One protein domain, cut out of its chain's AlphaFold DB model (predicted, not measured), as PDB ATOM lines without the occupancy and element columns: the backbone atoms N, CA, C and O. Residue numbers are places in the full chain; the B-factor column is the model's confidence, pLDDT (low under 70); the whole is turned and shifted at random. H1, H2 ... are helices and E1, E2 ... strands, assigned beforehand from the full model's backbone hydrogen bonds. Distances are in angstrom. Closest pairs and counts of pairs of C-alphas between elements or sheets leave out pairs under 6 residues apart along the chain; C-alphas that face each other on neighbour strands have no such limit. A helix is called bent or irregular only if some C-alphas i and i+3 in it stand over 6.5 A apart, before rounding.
ATOM      1  N   GLY A   7      58.419  26.538  38.758       76.56
ATOM      2  CA  GLY A   7      59.333  27.547  39.280       76.56
ATOM      3  C   GLY A   7      59.558  27.368  40.783       76.56
ATOM      4  O   GLY A   7      59.152  26.374  41.379       76.56
ATOM      5  N   LYS A   8      60.190  28.362  41.424       74.81
ATOM      6  CA  LYS A   8      60.525  28.300  42.860       74.81
ATOM      7  C   LYS A   8      59.290  28.217  43.770       74.81
ATOM      8  O   LYS A   8      59.337  27.545  44.792       74.81
ATOM      9  N   TYR A   9      58.202  28.897  43.397       71.38
ATOM     10  CA  TYR A   9      56.973  28.983  44.191       71.38
ATOM     11  C   TYR A   9      55.713  28.697  43.354       71.38
ATOM     12  O   TYR A   9      54.759  29.474  43.364       71.38
ATOM     13  N   GLY A  10      55.707  27.578  42.627       72.19
ATOM     14  CA  GLY A  10      54.619  27.207  41.719       72.19
ATOM     15  C   GLY A  10      55.009  27.467  40.265       72.19
ATOM     16  O   GLY A  10      56.189  27.688  39.981       72.19
ATOM     17  N   PRO A  11      54.049  27.479  39.326       76.31
ATOM     18  CA  PRO A  11      54.354  27.663  37.917       76.31
ATOM     19  C   PRO A  11      55.015  29.021  37.663       76.31
ATOM     20  O   PRO A  11      54.471  30.074  38.006       76.31
ATOM     21  N   SER A  12      56.191  29.012  37.043       83.38
ATOM     22  CA  SER A  12      56.881  30.230  36.634       83.38
ATOM     23  C   SER A  12      56.256  30.770  35.354       83.38
ATOM     24  O   SER A  12      56.288  30.116  34.310       83.38
ATOM     25  N   VAL A  13      55.714  31.989  35.412       80.94
ATOM     26  CA  VAL A  13      55.120  32.655  34.243       80.94
ATOM     27  C   VAL A  13      56.162  32.850  33.142       80.94
ATOM     28  O   VAL A  13      55.872  32.564  31.985       80.94
ATOM     29  N   SER A  14      57.382  33.271  33.488       84.69
ATOM     30  CA  SER A  14      58.446  33.503  32.504       84.69
ATOM     31  C   SER A  14      58.873  32.210  31.810       84.69
ATOM     32  O   SER A  14      58.932  32.176  30.583       84.69
ATOM     33  N   LEU A  15      59.091  31.128  32.567       86.38
ATOM     34  CA  LEU A  15      59.446  29.826  31.993       86.38
ATOM     35  C   LEU A  15      58.300  29.237  31.167       86.38
ATOM     36  O   LEU A  15      58.544  28.656  30.115       86.38
ATOM     37  N   SER A  16      57.054  29.424  31.604       83.25
ATOM     38  CA  SER A  16      55.873  28.956  30.872       83.25
ATOM     39  C   SER A  16      55.695  29.713  29.549       83.25
ATOM     40  O   SER A  16      55.398  29.103  28.524       83.25
ATOM     41  N   ILE A  17      55.925  31.033  29.533       84.44
ATOM     42  CA  ILE A  17      55.907  31.837  28.299       84.44
ATOM     43  C   ILE A  17      57.056  31.424  27.375       84.44
ATOM     44  O   ILE A  17      56.826  31.206  26.188       84.44
ATOM     45  N   LEU A  18      58.271  31.257  27.907       86.94
ATOM     46  CA  LEU A  18      59.422  30.794  27.127       86.94
ATOM     47  C   LEU A  18      59.152  29.417  26.501       86.94
ATOM     48  O   LEU A  18      59.457  29.197  25.324       86.94
ATOM     49  N   ASN A  19      58.492  28.526  27.253       89.06
ATOM     50  CA  ASN A  19      58.122  27.195  26.786       89.06
ATOM     51  C   ASN A  19      57.106  27.194  25.636       89.06
ATOM     52  O   ASN A  19      56.923  26.176  24.967       89.06
ATOM     53  N   MET A  20      56.461  28.326  25.345       84.50
ATOM     54  CA  MET A  20      55.552  28.418  24.207       84.50
ATOM     55  C   MET A  20      56.266  28.068  22.894       84.50
ATOM     56  O   MET A  20      55.739  27.284  22.103       84.50
ATOM     57  N   PHE A  21      57.486  28.582  22.707       85.31
ATOM     58  CA  PHE A  21      58.255  28.426  21.469       85.31
ATOM     59  C   PHE A  21      59.516  27.575  21.634       85.31
ATOM     60  O   PHE A  21      59.876  26.852  20.704       85.31
ATOM     61  N   PHE A  22      60.136  27.582  22.815       87.88
ATOM     62  CA  PHE A  22      61.391  26.874  23.072       87.88
ATOM     63  C   PHE A  22      61.195  25.716  24.058       87.88
ATOM     64  O   PHE A  22      60.314  25.774  24.912       87.88
ATOM     65  N   PRO A  23      61.966  24.623  23.963       87.62
ATOM     66  CA  PRO A  23      61.973  23.617  25.017       87.62
ATOM     67  C   PRO A  23      62.501  24.227  26.324       87.62
ATOM     68  O   PRO A  23      63.402  25.065  26.304       87.62
ATOM     69  N   VAL A  24      61.935  23.822  27.461       85.19
ATOM     70  CA  VAL A  24      62.374  24.277  28.792       85.19
ATOM     71  C   VAL A  24      62.514  23.063  29.706       85.19
ATOM     72  O   VAL A  24      61.535  22.371  30.000       85.19
ATOM     73  N   GLY A  25      63.744  22.797  30.152       83.19
ATOM     74  CA  GLY A  25      64.078  21.573  30.882       83.19
ATOM     75  C   GLY A  25      63.830  20.335  30.018       83.19
ATOM     76  O   GLY A  25      64.279  20.269  28.878       83.19
ATOM     77  N   THR A  26      63.077  19.371  30.543       79.44
ATOM     78  CA  THR A  26      62.668  18.159  29.812       79.44
ATOM     79  C   THR A  26      61.416  18.356  28.949       79.44
ATOM     80  O   THR A  26      61.033  17.452  28.206       79.44
ATOM     81  N   ASN A  27      60.763  19.524  29.015       79.56
ATOM     82  CA  ASN A  27      59.526  19.785  28.284       79.56
ATOM     83  C   ASN A  27      59.821  20.281  26.864       79.56
ATOM     84  O   ASN A  27      60.506  21.289  26.679       79.56
ATOM     85  N   GLN A  28      59.232  19.631  25.854       85.06
ATOM     86  CA  GLN A  28      59.182  20.175  24.490       85.06
ATOM     87  C   GLN A  28      58.432  21.516  24.471       85.06
ATOM     88  O   GLN A  28      57.637  21.794  25.371       85.06
ATOM     89  N   SER A  29      58.635  22.341  23.443       88.25
ATOM     90  CA  SER A  29      57.844  23.567  23.307       88.25
ATOM     91  C   SER A  29      56.364  23.258  23.080       88.25
ATOM     92  O   SER A  29      56.025  22.306  22.369       88.25
ATOM     93  N   LEU A  30      55.472  24.070  23.649       84.75
ATOM     94  CA  LEU A  30      54.024  23.880  23.528       84.75
ATOM     95  C   LEU A  30      53.576  23.829  22.061       84.75
ATOM     96  O   LEU A  30      52.763  22.984  21.698       84.75
ATOM     97  N   VAL A  31      54.129  24.689  21.199       85.38
ATOM     98  CA  VAL A  31      53.813  24.680  19.760       85.38
ATOM     99  C   VAL A  31      54.145  23.330  19.124       85.38
ATOM    100  O   VAL A  31      53.337  22.802  18.359       85.38
ATOM    101  N   ASN A  32      55.291  22.736  19.461       86.62
ATOM    102  CA  ASN A  32      55.669  21.427  18.935       86.62
ATOM    103  C   ASN A  32      54.795  20.308  19.505       86.62
ATOM    104  O   ASN A  32      54.400  19.416  18.755       86.62
ATOM    105  N   GLN A  33      54.433  20.377  20.788       86.12
ATOM    106  CA  GLN A  33      53.505  19.423  21.398       86.12
ATOM    107  C   GLN A  33      52.142  19.451  20.694       86.12
ATOM    108  O   GLN A  33      51.669  18.411  20.238       86.12
ATOM    109  N   VAL A  34      51.557  20.642  20.514       86.50
ATOM    110  CA  VAL A  34      50.278  20.823  19.807       86.50
ATOM    111  C   VAL A  34      50.389  20.362  18.356       86.50
ATOM    112  O   VAL A  34      49.519  19.643  17.875       86.50
ATOM    113  N   LYS A  35      51.468  20.713  17.646       88.44
ATOM    114  CA  LYS A  35      51.693  20.271  16.261       88.44
ATOM    115  C   LYS A  35      51.748  18.746  16.153       88.44
ATOM    116  O   LYS A  35      51.119  18.176  15.263       88.44
ATOM    117  N   ASN A  36      52.493  18.093  17.042       90.00
ATOM    118  CA  ASN A  36      52.639  16.640  17.047       90.00
ATOM    119  C   ASN A  36      51.322  15.947  17.412       90.00
ATOM    120  O   ASN A  36      50.965  14.964  16.765       90.00
ATOM    121  N   TYR A  37      50.587  16.485  18.389       89.56
ATOM    122  CA  TYR A  37      49.244  16.023  18.741       89.56
ATOM    123  C   TYR A  37      48.298  16.106  17.539       89.56
ATOM    124  O   TYR A  37      47.787  15.085  17.085       89.56
ATOM    125  N   MET A  38      48.181  17.294  16.936       91.00
ATOM    126  CA  MET A  38      47.334  17.531  15.764       91.00
ATOM    127  C   MET A  38      47.718  16.643  14.578       91.00
ATOM    128  O   MET A  38      46.848  16.249  13.806       91.00
ATOM    129  N   LYS A  39      49.008  16.315  14.402       93.44
ATOM    130  CA  LYS A  39      49.457  15.387  13.354       93.44
ATOM    131  C   LYS A  39      48.926  13.973  13.599       93.44
ATOM    132  O   LYS A  39      48.364  13.390  12.677       93.44
ATOM    133  N   LYS A  40      49.065  13.451  14.819       93.94
ATOM    134  CA  LYS A  40      48.565  12.115  15.182       93.94
ATOM    135  C   LYS A  40      47.045  12.040  15.084       93.94
ATOM    136  O   LYS A  40      46.509  11.115  14.488       93.94
ATOM    137  N   GLU A  41      46.348  13.047  15.598       92.38
ATOM    138  CA  GLU A  41      44.888  13.105  15.517       92.38
ATOM    139  C   GLU A  41      44.423  13.173  14.049       92.38
ATOM    140  O   GLU A  41      43.513  12.455  13.637       92.38
ATOM    141  N   ARG A  42      45.125  13.940  13.200       94.50
ATOM    142  CA  ARG A  42      44.869  13.994  11.753       94.50
ATOM    143  C   ARG A  42      44.974  12.621  11.082       94.50
ATOM    144  O   ARG A  42      44.188  12.344  10.175       94.50
ATOM    145  N   GLU A  43      45.945  11.803  11.477       96.25
ATOM    146  CA  GLU A  43      46.125  10.445  10.947       96.25
ATOM    147  C   GLU A  43      44.914   9.564  11.280       96.25
ATOM    148  O   GLU A  43      44.408   8.879  10.391       96.25
ATOM    149  N   VAL A  44      44.377   9.667  12.502       94.62
ATOM    150  CA  VAL A  44      43.146   8.965  12.908       94.62
ATOM    151  C   VAL A  44      41.958   9.412  12.056       94.62
ATOM    152  O   VAL A  44      41.290   8.574  11.462       94.62
ATOM    153  N   TYR A  45      41.741  10.720  11.893       95.44
ATOM    154  CA  TYR A  45      40.659  11.245  11.044       95.44
ATOM    155  C   TYR A  45      40.727  10.739   9.597       95.44
ATOM    156  O   TYR A  45      39.697  10.464   8.984       95.44
ATOM    157  N   ASN A  46      41.932  10.648   9.033       94.19
ATOM    158  CA  ASN A  46      42.122  10.167   7.667       94.19
ATOM    159  C   ASN A  46      41.849   8.662   7.536       94.19
ATOM    160  O   ASN A  46      41.380   8.225   6.485       94.19
ATOM    161  N   ARG A  47      42.181   7.888   8.575       96.69
ATOM    162  CA  ARG A  47      42.013   6.434   8.597       96.69
ATOM    163  C   ARG A  47      40.560   6.037   8.842       96.69
ATOM    164  O   ARG A  47      40.019   5.268   8.059       96.69
ATOM    165  N   GLU A  48      39.950   6.581   9.892       94.62
ATOM    166  CA  GLU A  48      38.616   6.170  10.353       94.62
ATOM    167  C   GLU A  48      37.477   6.828   9.563       94.62
ATOM    168  O   GLU A  48      36.397   6.258   9.480       94.62
ATOM    169  N   LYS A  49      37.707   8.007   8.959       92.88
ATOM    170  CA  LYS A  49      36.717   8.742   8.145       92.88
ATOM    171  C   LYS A  49      35.373   8.960   8.860       92.88
ATOM    172  O   LYS A  49      34.322   8.610   8.341       92.88
ATOM    173  N   PHE A  50      35.422   9.562  10.044       95.62
ATOM    174  CA  PHE A  50      34.235   9.828  10.858       95.62
ATOM    175  C   PHE A  50      33.158  10.647  10.129       95.62
ATOM    176  O   PHE A  50      33.467  11.674   9.526       95.62
ATOM    177  N   ASP A  51      31.893  10.264  10.305       95.81
ATOM    178  CA  ASP A  51      30.726  11.065   9.899       95.81
ATOM    179  C   ASP A  51      30.311  12.088  10.975       95.81
ATOM    180  O   ASP A  51      29.737  13.143  10.682       95.81
ATOM    181  N   LEU A  52      30.631  11.787  12.238       96.81
ATOM    182  CA  LEU A  52      30.289  12.572  13.419       96.81
ATOM    183  C   LEU A  52      31.410  12.496  14.456       96.81
ATOM    184  O   LEU A  52      31.952  11.424  14.719       96.81
ATOM    185  N   VAL A  53      31.705  13.626  15.095       96.00
ATOM    186  CA  VAL A  53      32.643  13.703  16.219       96.00
ATOM    187  C   VAL A  53      31.974  14.381  17.403       96.00
ATOM    188  O   VAL A  53      31.408  15.464  17.262       96.00
ATOM    189  N   ILE A  54      32.082  13.763  18.578       95.75
ATOM    190  CA  ILE A  54      31.609  14.304  19.853       95.75
ATOM    191  C   ILE A  54      32.812  14.404  20.786       95.75
ATOM    192  O   ILE A  54      33.542  13.427  20.937       95.75
ATOM    193  N   ASN A  55      33.051  15.572  21.381       92.19
ATOM    194  CA  ASN A  55      34.163  15.763  22.316       92.19
ATOM    195  C   ASN A  55      33.827  16.803  23.396       92.19
ATOM    196  O   ASN A  55      33.024  17.704  23.157       92.19
ATOM    197  N   ASP A  56      34.444  16.675  24.571       87.44
ATOM    198  CA  ASP A  56      34.192  17.489  25.770       87.44
ATOM    199  C   ASP A  56      35.461  18.190  26.295       87.44
ATOM    200  O   ASP A  56      35.631  18.435  27.488       87.44
ATOM    201  N   GLY A  57      36.383  18.533  25.392       80.38
ATOM    202  CA  GLY A  57      37.650  19.160  25.781       80.38
ATOM    203  C   GLY A  57      38.693  19.224  24.675       80.38
ATOM    204  O   GLY A  57      39.589  20.072  24.727       80.38
ATOM    205  N   ASP A  58      38.555  18.395  23.637       84.38
ATOM    206  CA  ASP A  58      39.471  18.405  22.501       84.38
ATOM    207  C   ASP A  58      39.069  19.414  21.419       84.38
ATOM    208  O   ASP A  58      38.416  19.140  20.411       84.38
ATOM    209  N   MET A  59      39.565  20.627  21.609       87.00
ATOM    210  CA  MET A  59      39.442  21.706  20.639       87.00
ATOM    211  C   MET A  59      40.115  21.415  19.287       87.00
ATOM    212  O   MET A  59      39.716  22.019  18.288       87.00
ATOM    213  N   GLY A  60      41.141  20.556  19.246       89.62
ATOM    214  CA  GLY A  60      41.846  20.167  18.021       89.62
ATOM    215  C   GLY A  60      40.920  19.434  17.058       89.62
ATOM    216  O   GLY A  60      40.828  19.800  15.878       89.62
ATOM    217  N   SER A  61      40.119  18.526  17.610       93.06
ATOM    218  CA  SER A  61      39.070  17.796  16.903       93.06
ATOM    219  C   SER A  61      38.092  18.712  16.169       93.06
ATOM    220  O   SER A  61      37.847  18.528  14.976       93.06
ATOM    221  N   ASN A  62      37.617  19.785  16.811       94.62
ATOM    222  CA  ASN A  62      36.712  20.746  16.162       94.62
ATOM    223  C   ASN A  62      37.344  21.388  14.914       94.62
ATOM    224  O   ASN A  62      36.659  21.666  13.927       94.62
ATOM    225  N   VAL A  63      38.661  21.638  14.937       94.00
ATOM    226  CA  VAL A  63      39.390  22.168  13.775       94.00
ATOM    227  C   VAL A  63      39.479  21.119  12.670       94.00
ATOM    228  O   VAL A  63      39.240  21.434  11.504       94.00
ATOM    229  N   LEU A  64      39.836  19.882  13.022       95.44
ATOM    230  CA  LEU A  64      40.023  18.796  12.061       95.44
ATOM    231  C   LEU A  64      38.717  18.379  11.387       95.44
ATOM    232  O   LEU A  64      38.732  18.165  10.170       95.44
ATOM    233  N   ALA A  65      37.623  18.316  12.147       95.94
ATOM    234  CA  ALA A  65      36.285  18.035  11.648       95.94
ATOM    235  C   ALA A  65      35.804  19.142  10.703       95.94
ATOM    236  O   ALA A  65      35.449  18.864   9.557       95.94
ATOM    237  N   LYS A  66      35.910  20.415  11.121       95.06
ATOM    238  CA  LYS A  66      35.527  21.566  10.287       95.06
ATOM    239  C   LYS A  66      36.266  21.585   8.947       95.06
ATOM    240  O   LYS A  66      35.646  21.807   7.913       95.06
ATOM    241  N   ASN A  67      37.574  21.322   8.948       94.81
ATOM    242  CA  ASN A  67      38.389  21.307   7.727       94.81
ATOM    243  C   ASN A  67      38.020  20.175   6.749       94.81
ATOM    244  O   ASN A  67      38.483  20.189   5.613       94.81
ATOM    245  N   ARG A  68      37.232  19.191   7.192       94.81
ATOM    246  CA  ARG A  68      36.774  18.045   6.397       94.81
ATOM    247  C   ARG A  68      35.276  18.068   6.111       94.81
ATOM    248  O   ARG A  68      34.784  17.140   5.485       94.81
ATOM    249  N   GLY A  69      34.552  19.084   6.583       95.31
ATOM    250  CA  GLY A  69      33.092  19.119   6.485       95.31
ATOM    251  C   GLY A  69      32.385  18.065   7.347       95.31
ATOM    252  O   GLY A  69      31.240  17.733   7.066       95.31
ATOM    253  N   ILE A  70      33.048  17.539   8.382       96.94
ATOM    254  CA  ILE A  70      32.478  16.543   9.301       96.94
ATOM    255  C   ILE A  70      31.678  17.261  10.392       96.94
ATOM    256  O   ILE A  70      32.106  18.303  10.903       96.94
ATOM    257  N   THR A  71      30.536  16.692  10.785       97.19
ATOM    258  CA  THR A  71      29.727  17.237  11.881       97.19
ATOM    259  C   THR A  71      30.461  17.084  13.211       97.19
ATOM    260  O   THR A  71      30.889  15.992  13.577       97.19
ATOM    261  N   SER A  72      30.590  18.183  13.956       97.12
ATOM    262  CA  SER A  72      31.274  18.216  15.252       97.12
ATOM    263  C   SER A  72      30.354  18.766  16.341       97.12
ATOM    264  O   SER A  72      29.819  19.873  16.212       97.12
ATOM    265  N   LEU A  73      30.171  17.988  17.406       97.44
ATOM    266  CA  LEU A  73      29.413  18.341  18.602       97.44
ATOM    267  C   LEU A  73      30.394  18.553  19.757       97.44
ATOM    268  O   LEU A  73      31.092  17.624  20.164       97.44
ATOM    269  N   PHE A  74      30.448  19.775  20.279       96.88
ATOM    270  CA  PHE A  74      31.303  20.104  21.416       96.88
ATOM    271  C   PHE A  74      30.478  20.179  22.694       96.88
ATOM    272  O   PHE A  74      29.630  21.060  22.819       96.88
ATOM    273  N   VAL A  75      30.726  19.281  23.638       95.81
ATOM    274  CA  VAL A  75      30.055  19.263  24.940       95.81
ATOM    275  C   VAL A  75      30.817  20.163  25.906       95.81
ATOM    276  O   VAL A  75      32.041  20.089  26.002       95.81
ATOM    277  N   THR A  76      30.127  21.054  26.617       93.31
ATOM    278  CA  THR A  76      30.797  21.964  27.546       93.31
ATOM    279  C   THR A  76      29.915  22.459  28.680       93.31
ATOM    280  O   THR A  76      28.699  22.562  28.561       93.31
ATOM    281  N   ASN A  77      30.567  22.836  29.773       92.06
ATOM    282  CA  ASN A  77      30.016  23.619  30.875       92.06
ATOM    283  C   ASN A  77      30.684  25.008  30.982       92.06
ATOM    284  O   ASN A  77      30.454  25.731  31.952       92.06
ATOM    285  N   GLN A  78      31.552  25.379  30.026       91.81
ATOM    286  CA  GLN A  78      32.329  26.620  30.057       91.81
ATOM    287  C   GLN A  78      32.514  27.213  28.655       91.81
ATOM    288  O   GLN A  78      33.061  26.587  27.748       91.81
ATOM    289  N   TYR A  79      32.146  28.481  28.486       93.38
ATOM    290  CA  TYR A  79      32.419  29.239  27.270       93.38
ATOM    291  C   TYR A  79      32.663  30.706  27.611       93.38
ATOM    292  O   TYR A  79      31.773  31.381  28.119       93.38
ATOM    293  N   LEU A  80      33.864  31.217  27.313       91.69
ATOM    294  CA  LEU A  80      34.292  32.565  27.722       91.69
ATOM    295  C   LEU A  80      34.005  32.850  29.216       91.69
ATOM    296  O   LEU A  80      33.324  33.827  29.529       91.69
ATOM    297  N   PRO A  81      34.476  32.010  30.156       89.19
ATOM    298  CA  PRO A  81      34.186  32.208  31.571       89.19
ATOM    299  C   PRO A  81      34.709  33.565  32.061       89.19
ATOM    300  O   PRO A  81      35.810  33.998  31.696       89.19
ATOM    301  N   ARG A  82      33.925  34.231  32.915       82.88
ATOM    302  CA  ARG A  82      34.348  35.473  33.569       82.88
ATOM    303  C   ARG A  82      35.388  35.141  34.630       82.88
ATOM    304  O   ARG A  82      35.124  34.403  35.573       82.88
ATOM    305  N   LEU A  83      36.586  35.694  34.482       79.62
ATOM    306  CA  LEU A  83      37.661  35.474  35.443       79.62
ATOM    307  C   LEU A  83      37.487  36.414  36.640       79.62
ATOM    308  O   LEU A  83      37.454  37.630  36.471       79.62
ATOM    309  N   TRP A  84      37.437  35.853  37.853       61.75
ATOM    310  CA  TRP A  84      37.276  36.610  39.106       61.75
ATOM    311  C   TRP A  84      38.411  37.612  39.371       61.75
ATOM    312  O   TRP A  84      38.215  38.645  40.003       61.75
ATOM    313  N   LYS A  85      39.623  37.331  38.872       63.38
ATOM    314  CA  LYS A  85      40.748  38.273  38.934       63.38
ATOM    315  C   LYS A  85      40.922  38.971  37.588       63.38
ATOM    316  O   LYS A  85      41.043  38.307  36.560       63.38
ATOM    317  N   SER A  86      41.050  40.299  37.622       55.50
ATOM    318  CA  SER A  86      41.251  41.226  36.490       55.50
ATOM    319  C   SER A  86      42.618  41.099  35.800       55.50
ATOM    320  O   SER A  86      43.205  42.068  35.321       55.50
ATOM    321  N   ARG A  87      43.175  39.892  35.747       65.62
ATOM    322  CA  ARG A  87      44.472  39.655  35.131       65.62
ATOM    323  C   ARG A  87      44.280  39.508  33.626       65.62
ATOM    324  O   ARG A  87      44.052  38.416  33.110       65.62
ATOM    325  N   SER A  88      44.364  40.650  32.945       68.44
ATOM    326  CA  SER A  88      44.204  40.817  31.494       68.44
ATOM    327  C   SER A  88      44.967  39.775  30.671       68.44
ATOM    328  O   SER A  88      44.472  39.314  29.648       68.44
ATOM    329  N   TYR A  89      46.126  39.317  31.147       68.31
ATOM    330  CA  TYR A  89      46.963  38.339  30.451       68.31
ATOM    331  C   TYR A  89      46.351  36.929  30.313       68.31
ATOM    332  O   TYR A  89      46.854  36.131  29.523       68.31
ATOM    333  N   PHE A  90      45.270  36.590  31.029       71.94
ATOM    334  CA  PHE A  90      44.551  35.324  30.814       71.94
ATOM    335  C   PHE A  90      43.545  35.389  29.656       71.94
ATOM    336  O   PHE A  90      43.264  34.367  29.024       71.94
ATOM    337  N   TYR A  91      43.031  36.581  29.339       79.19
ATOM    338  CA  TYR A  91      41.989  36.772  28.328       79.19
ATOM    339  C   TYR A  91      42.389  36.317  26.916       79.19
ATOM    340  O   TYR A  91      41.556  35.687  26.264       79.19
ATOM    341  N   PRO A  92      43.633  36.524  26.433       82.44
ATOM    342  CA  PRO A  92      44.048  35.990  25.136       82.44
ATOM    343  C   PRO A  92      43.892  34.468  25.038       82.44
ATOM    344  O   PRO A  92      43.450  33.953  24.013       82.44
ATOM    345  N   GLY A  93      44.210  33.743  26.116       81.38
ATOM    346  CA  GLY A  93      44.059  32.289  26.178       81.38
ATOM    347  C   GLY A  93      42.594  31.859  26.163       81.38
ATOM    348  O   GLY A  93      42.230  30.983  25.382       81.38
ATOM    349  N   VAL A  94      41.759  32.515  26.972       86.25
ATOM    350  CA  VAL A  94      40.306  32.275  27.019       86.25
ATOM    351  C   VAL A  94      39.668  32.513  25.648       86.25
ATOM    352  O   VAL A  94      38.905  31.677  25.166       86.25
ATOM    353  N   TYR A  95      40.044  33.600  24.973       88.81
ATOM    354  CA  TYR A  95      39.531  33.938  23.648       88.81
ATOM    355  C   TYR A  95      40.022  32.986  22.550       88.81
ATOM    356  O   TYR A  95      39.289  32.646  21.619       88.81
ATOM    357  N   PHE A  96      41.273  32.527  22.642       89.00
ATOM    358  CA  PHE A  96      41.791  31.514  21.728       89.00
ATOM    359  C   PHE A  96      41.009  30.201  21.850       89.00
ATOM    360  O   PHE A  96      40.608  29.642  20.829       89.00
ATOM    361  N   VAL A  97      40.768  29.745  23.084       89.50
ATOM    362  CA  VAL A  97      39.993  28.534  23.397       89.50
ATOM    363  C   VAL A  97      38.566  28.657  22.872       89.50
ATOM    364  O   VAL A  97      38.126  27.808  22.097       89.50
ATOM    365  N   SER A  98      37.866  29.754  23.180       91.94
ATOM    366  CA  SER A  98      36.489  29.963  22.716       91.94
ATOM    367  C   SER A  98      36.380  29.973  21.191       91.94
ATOM    368  O   SER A  98      35.436  29.417  20.635       91.94
ATOM    369  N   LYS A  99      37.375  30.535  20.488       93.31
ATOM    370  CA  LYS A  99      37.445  30.486  19.020       93.31
ATOM    371  C   LYS A  99      37.565  29.065  18.476       93.31
ATOM    372  O   LYS A  99      37.031  28.806  17.399       93.31
ATOM    373  N   GLN A 100      38.273  28.165  19.162       93.81
ATOM    374  CA  GLN A 100      38.348  26.767  18.730       93.81
ATOM    375  C   GLN A 100      37.052  26.014  19.039       93.81
ATOM    376  O   GLN A 100      36.584  25.254  18.196       93.81
ATOM    377  N   ILE A 101      36.427  26.276  20.189       94.62
ATOM    378  CA  ILE A 101      35.112  25.717  20.535       94.62
ATOM    379  C   ILE A 101      34.060  26.130  19.492       94.62
ATOM    380  O   ILE A 101      33.350  25.287  18.956       94.62
ATOM    381  N   ALA A 102      34.033  27.408  19.099       95.00
ATOM    382  CA  ALA A 102      33.090  27.946  18.113       95.00
ATOM    383  C   ALA A 102      33.215  27.343  16.694       95.00
ATOM    384  O   ALA A 102      32.355  27.591  15.836       95.00
ATOM    385  N   LYS A 103      34.279  26.572  16.416       95.62
ATOM    386  CA  LYS A 103      34.430  25.826  15.158       95.62
ATOM    387  C   LYS A 103      33.554  24.578  15.093       95.62
ATOM    388  O   LYS A 103      33.333  24.114  13.978       95.62
ATOM    389  N   ALA A 104      33.052  24.086  16.223       96.62
ATOM    390  CA  ALA A 104      32.074  23.009  16.240       96.62
ATOM    391  C   ALA A 104      30.806  23.394  15.456       96.62
ATOM    392  O   ALA A 104      30.455  24.578  15.310       96.62
ATOM    393  N   THR A 105      30.124  22.377  14.939       97.19
ATOM    394  CA  THR A 105      28.835  22.520  14.255       97.19
ATOM    395  C   THR A 105      27.749  22.885  15.262       97.19
ATOM    396  O   THR A 105      26.966  23.801  15.014       97.19
ATOM    397  N   ARG A 106      27.745  22.223  16.426       97.19
ATOM    398  CA  ARG A 106      26.890  22.541  17.578       97.19
ATOM    399  C   ARG A 106      27.703  22.527  18.866       97.19
ATOM    400  O   ARG A 106      28.677  21.785  18.987       97.19
ATOM    401  N   ILE A 107      27.271  23.334  19.826       97.25
ATOM    402  CA  ILE A 107      27.800  23.361  21.187       97.25
ATOM    403  C   ILE A 107      26.694  22.849  22.102       97.25
ATOM    404  O   ILE A 107      25.613  23.429  22.156       97.25
ATOM    405  N   LEU A 108      26.957  21.755  22.800       96.62
ATOM    406  CA  LEU A 108      26.021  21.123  23.712       96.62
ATOM    407  C   LEU A 108      26.374  21.534  25.138       96.62
ATOM    408  O   LEU A 108      27.478  21.267  25.609       96.62
ATOM    409  N   VAL A 109      25.445  22.187  25.825       95.69
ATOM    410  CA  VAL A 109      25.598  22.522  27.240       95.69
ATOM    411  C   VAL A 109      25.027  21.382  28.067       95.69
ATOM    412  O   VAL A 109      23.819  21.144  28.037       95.69
ATOM    413  N   ALA A 110      25.906  20.686  28.787       92.44
ATOM    414  CA  ALA A 110      25.579  19.552  29.655       92.44
ATOM    415  C   ALA A 110      24.961  20.013  30.989       92.44
ATOM    416  O   ALA A 110      25.463  19.703  32.069       92.44
ATOM    417  N   ASP A 111      23.923  20.837  30.898       93.00
ATOM    418  CA  ASP A 111      23.216  21.434  32.023       93.00
ATOM    419  C   ASP A 111      21.759  21.713  31.623       93.00
ATOM    420  O   ASP A 111      21.388  21.682  30.441       93.00
ATOM    421  N   SER A 112      20.926  21.995  32.614       92.56
ATOM    422  CA  SER A 112      19.546  22.421  32.415       92.56
ATOM    423  C   SER A 112      19.500  23.773  31.706       92.56
ATOM    424  O   SER A 112      20.349  24.642  31.923       92.56
ATOM    425  N   ALA A 113      18.491  23.965  30.856       93.56
ATOM    426  CA  ALA A 113      18.255  25.252  30.214       93.56
ATOM    427  C   ALA A 113      17.918  26.343  31.256       93.56
ATOM    428  O   ALA A 113      17.402  26.022  32.335       93.56
ATOM    429  N   PRO A 114      18.169  27.630  30.948       91.50
ATOM    430  CA  PRO A 114      17.752  28.730  31.809       91.50
ATOM    431  C   PRO A 114      16.248  28.661  32.132       91.50
ATOM    432  O   PRO A 114      15.461  28.307  31.250       91.50
ATOM    433  N   PRO A 115      15.829  29.008  33.365       93.25
ATOM    434  CA  PRO A 115      16.620  29.627  34.439       93.25
ATOM    435  C   PRO A 115      17.345  28.637  35.374       93.25
ATOM    436  O   PRO A 115      17.858  29.049  36.406       93.25
ATOM    437  N   TYR A 116      17.391  27.340  35.054       91.94
ATOM    438  CA  TYR A 116      17.910  26.302  35.959       91.94
ATOM    439  C   TYR A 116      19.376  25.922  35.699       91.94
ATOM    440  O   TYR A 116      19.843  24.892  36.181       91.94
ATOM    441  N   THR A 117      20.095  26.717  34.905       92.50
ATOM    442  CA  THR A 117      21.482  26.438  34.521       92.50
ATOM    443  C   THR A 117      22.424  26.668  35.699       92.50
ATOM    444  O   THR A 117      22.667  27.804  36.097       92.50
ATOM    445  N   ILE A 118      23.028  25.599  36.214       91.56
ATOM    446  CA  ILE A 118      23.979  25.672  37.330       91.56
ATOM    447  C   ILE A 118      25.265  26.395  36.902       91.56
ATOM    448  O   ILE A 118      25.815  27.209  37.644       91.56
ATOM    449  N   CYS A 119      25.759  26.128  35.692       89.19
ATOM    450  CA  CYS A 119      27.002  26.706  35.180       89.19
ATOM    451  C   CYS A 119      26.840  28.073  34.487       89.19
ATOM    452  O   CYS A 119      27.755  28.497  33.779       89.19
ATOM    453  N   GLU A 120      25.730  28.795  34.698       91.75
ATOM    454  CA  GLU A 120      25.400  30.026  33.955       91.75
ATOM    455  C   GLU A 120      26.532  31.066  33.945       91.75
ATOM    456  O   GLU A 120      26.860  31.631  32.900       91.75
ATOM    457  N   TYR A 121      27.215  31.250  35.078       89.06
ATOM    458  CA  TYR A 121      28.297  32.226  35.229       89.06
ATOM    459  C   TYR A 121      29.500  31.935  34.317       89.06
ATOM    460  O   TYR A 121      30.240  32.851  33.930       89.06
ATOM    461  N   ASN A 122      29.685  30.670  33.935       91.56
ATOM    462  CA  ASN A 122      30.766  30.219  33.070       91.56
ATOM    463  C   ASN A 122      30.397  30.235  31.578       91.56
ATOM    464  O   ASN A 122      31.274  29.989  30.747       91.56
ATOM    465  N   LEU A 123      29.142  30.534  31.225       93.81
ATOM    466  CA  LEU A 123      28.605  30.456  29.865       93.81
ATOM    467  C   LEU A 123      28.278  31.849  29.304       93.81
ATOM    468  O   LEU A 123      27.159  32.345  29.392       93.81
ATOM    469  N   ASN A 124      29.257  32.486  28.662       93.88
ATOM    470  CA  ASN A 124      29.130  33.828  28.088       93.88
ATOM    471  C   ASN A 124      29.137  33.762  26.549       93.88
ATOM    472  O   ASN A 124      30.102  34.157  25.891       93.88
ATOM    473  N   PHE A 125      28.061  33.235  25.958       95.06
ATOM    474  CA  PHE A 125      27.955  33.070  24.504       95.06
ATOM    475  C   PHE A 125      27.645  34.393  23.774       95.06
ATOM    476  O   PHE A 125      26.593  34.998  24.021       95.06
ATOM    477  N   PRO A 126      28.498  34.840  22.831       93.88
ATOM    478  CA  PRO A 126      28.203  35.976  21.967       93.88
ATOM    479  C   PRO A 126      27.110  35.620  20.949       93.88
ATOM    480  O   PRO A 126      26.894  34.450  20.627       93.88
ATOM    481  N   SER A 127      26.423  36.635  20.421       93.56
ATOM    482  CA  SER A 127      25.269  36.473  19.520       93.56
ATOM    483  C   SER A 127      25.550  35.595  18.297       93.56
ATOM    484  O   SER A 127      24.688  34.820  17.909       93.56
ATOM    485  N   ASN A 128      26.763  35.654  17.748       92.19
ATOM    486  CA  ASN A 128      27.204  34.882  16.582       92.19
ATOM    487  C   ASN A 128      27.494  33.391  16.852       92.19
ATOM    488  O   ASN A 128      27.969  32.697  15.954       92.19
ATOM    489  N   VAL A 129      27.331  32.934  18.096       95.12
ATOM    490  CA  VAL A 129      27.517  31.529  18.491       95.12
ATOM    491  C   VAL A 129      26.253  30.950  19.124       95.12
ATOM    492  O   VAL A 129      26.093  29.734  19.136       95.12
ATOM    493  N   LYS A 130      25.341  31.790  19.634       95.12
ATOM    494  CA  LYS A 130      24.118  31.351  20.332       95.12
ATOM    495  C   LYS A 130      23.247  30.415  19.494       95.12
ATOM    496  O   LYS A 130      22.675  29.485  20.044       95.12
ATOM    497  N   ASP A 131      23.189  30.624  18.184       96.62
ATOM    498  CA  ASP A 131      22.458  29.782  17.232       96.62
ATOM    499  C   ASP A 131      22.971  28.335  17.186       96.62
ATOM    500  O   ASP A 131      22.238  27.426  16.801       96.62
ATOM    501  N   LYS A 132      24.218  28.101  17.609       96.50
ATOM    502  CA  LYS A 132      24.835  26.774  17.690       96.50
ATOM    503  C   LYS A 132      24.639  26.084  19.036       96.50
ATOM    504  O   LYS A 132      24.990  24.908  19.135       96.50
ATOM    505  N   VAL A 133      24.166  26.800  20.055       97.31
ATOM    506  CA  VAL A 133      24.126  26.320  21.440       97.31
ATOM    507  C   VAL A 133      22.814  25.599  21.716       97.31
ATOM    508  O   VAL A 133      21.736  26.153  21.511       97.31
ATOM    509  N   THR A 134      22.913  24.387  22.247       97.06
ATOM    510  CA  THR A 134      21.771  23.587  22.690       97.06
ATOM    511  C   THR A 134      22.023  23.105  24.113       97.06
ATOM    512  O   THR A 134      23.041  22.472  24.376       97.06
ATOM    513  N   TYR A 135      21.096  23.376  25.029       96.00
ATOM    514  CA  TYR A 135      21.110  22.780  26.365       96.00
ATOM    515  C   TYR A 135      20.551  21.364  26.274       96.00
ATOM    516  O   TYR A 135      19.442  21.177  25.777       96.00
ATOM    517  N   VAL A 136      21.330  20.376  26.710       94.44
ATOM    518  CA  VAL A 136      20.974  18.951  26.595       94.44
ATOM    519  C   VAL A 136      20.608  18.317  27.936       94.44
ATOM    520  O   VAL A 136      20.323  17.125  27.987       94.44
TER     521      VAL A 136
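AT A GLANCE: This is residues 7 to 136 of the 226 residues of an uncharacterized protein of uncultured marine thaumarchaeote SAT1000_13_B06 (UniProt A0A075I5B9). A small twisted sheet of four parallel strands makes one end of a flat, open domain, with the helix H3 packed on one face and two long helices, H2 and H4, reaching away from it as separate arms. H3 bridges the later parts of these two arms, while the short helix H1 lies far from the sheet, beyond the first end of H2. The printed part has 130 residues, with five named helices and four named strands in the order H1, H2, E1, H3, E2, H4, E3, H5, E4; the sheet runs E1, E2, E3, E4, and the class is mixed, helices and strands. The whole is only just loose, close to compact, with a radius of gyration of the C-alphas of 17.0 A and spans of 44 by 43 by 21 A.

IN THESE COORDINATES: In the sheet, E1 covers residues 52 to 55 and starts with C-alpha 52 at (30.289, 12.572, 13.419). E2, the longest strand, covers residues 71 to 76 and is 16.4 A long. E3 covers residues 106 to 109, and E4 covers residues 133 to 135 and ends with C-alpha 135 at (21.110, 22.780, 26.365). H3 covers residues 59 to 66 and is 11.1 A long. H2, the longest helix, covers residues 30 to 48 and measures 26.9 A. H4 covers residues 88 to 101 and measures 20.8 A; it is irregular, but only just, with C-alphas 89 and 92 6.50 A apart. H5 covers residues 127 to 130. H1 covers residues 13 to 18, with C-alpha 13 at (55.120, 32.655, 34.243).

HOW THE PARTS SIT: E1 and E4 are the edge strands of the sheet, and from edge to edge the strands' lines turn by 69 degrees. E1 and E2 are parallel at 17 degrees, with N 73 and O 53 within hydrogen-bond range at 2.8 A. E2 and E3 are parallel at 22 degrees, with N 76 and O 108 at 2.8 A. E3 and E4 are parallel at 34 degrees, with N 109 and O 134 at 2.8 A. E1, H3, E2, then E2, H4, E3, then E3, H5, E4 are strand-helix-strand units, two parallel neighbour strands with a helix between them in the chain, each with a right-handed crossover. H3 is on the sheet at a height of 8.4 A, over E2 and only just not over E1, on which 2 of its 8 C-alphas fall. On the local plane it runs along the strands, at 16 degrees to E2; its closest C-alphas to E2 are those of Asn 62 and Ser 72, 6.1 A apart. H4 only grazes the sheet, with residue 101. H4 touches H3 with residues 97 to 101 alone, the closest C-alphas being those of Met 59 and Gln 100, 5.5 A apart; they run the same way at a steep tilt of 37 degrees, only just beyond shallow. H2 touches H3 with residues 38 to 45 alone, closest at the C-alphas of Met 38 and Gly 60, 6.5 A apart; they run the same way at a steep tilt of 43 degrees. H2 and H4 are apart. H1 touches no helix and is not on the sheet. H5 touches no helix and is only just not on the sheet, with 4 pairs of C-alphas within 10 A. Every O i to N i+4 pair is within hydrogen-bond range in H1 and H2, against 3 of 4 in H3 and 8 of 10 in H4; H5 is too short for such a pair.

THE WHOLE: The C-alphas of Gly 25 and Pro 115 are the two farthest apart, at 48.3 A. The printed part has no cut. The links H1 to H2, E2 to H4 and E3 to H5 are long, the last being residues 110 to 126. Residues 8 to 14 and residues 84 to 90, of which 88 to 90 belong to H4, stand free. Mean pLDDT of the printed part is 89.2, and residues 84 to 89 are under 70.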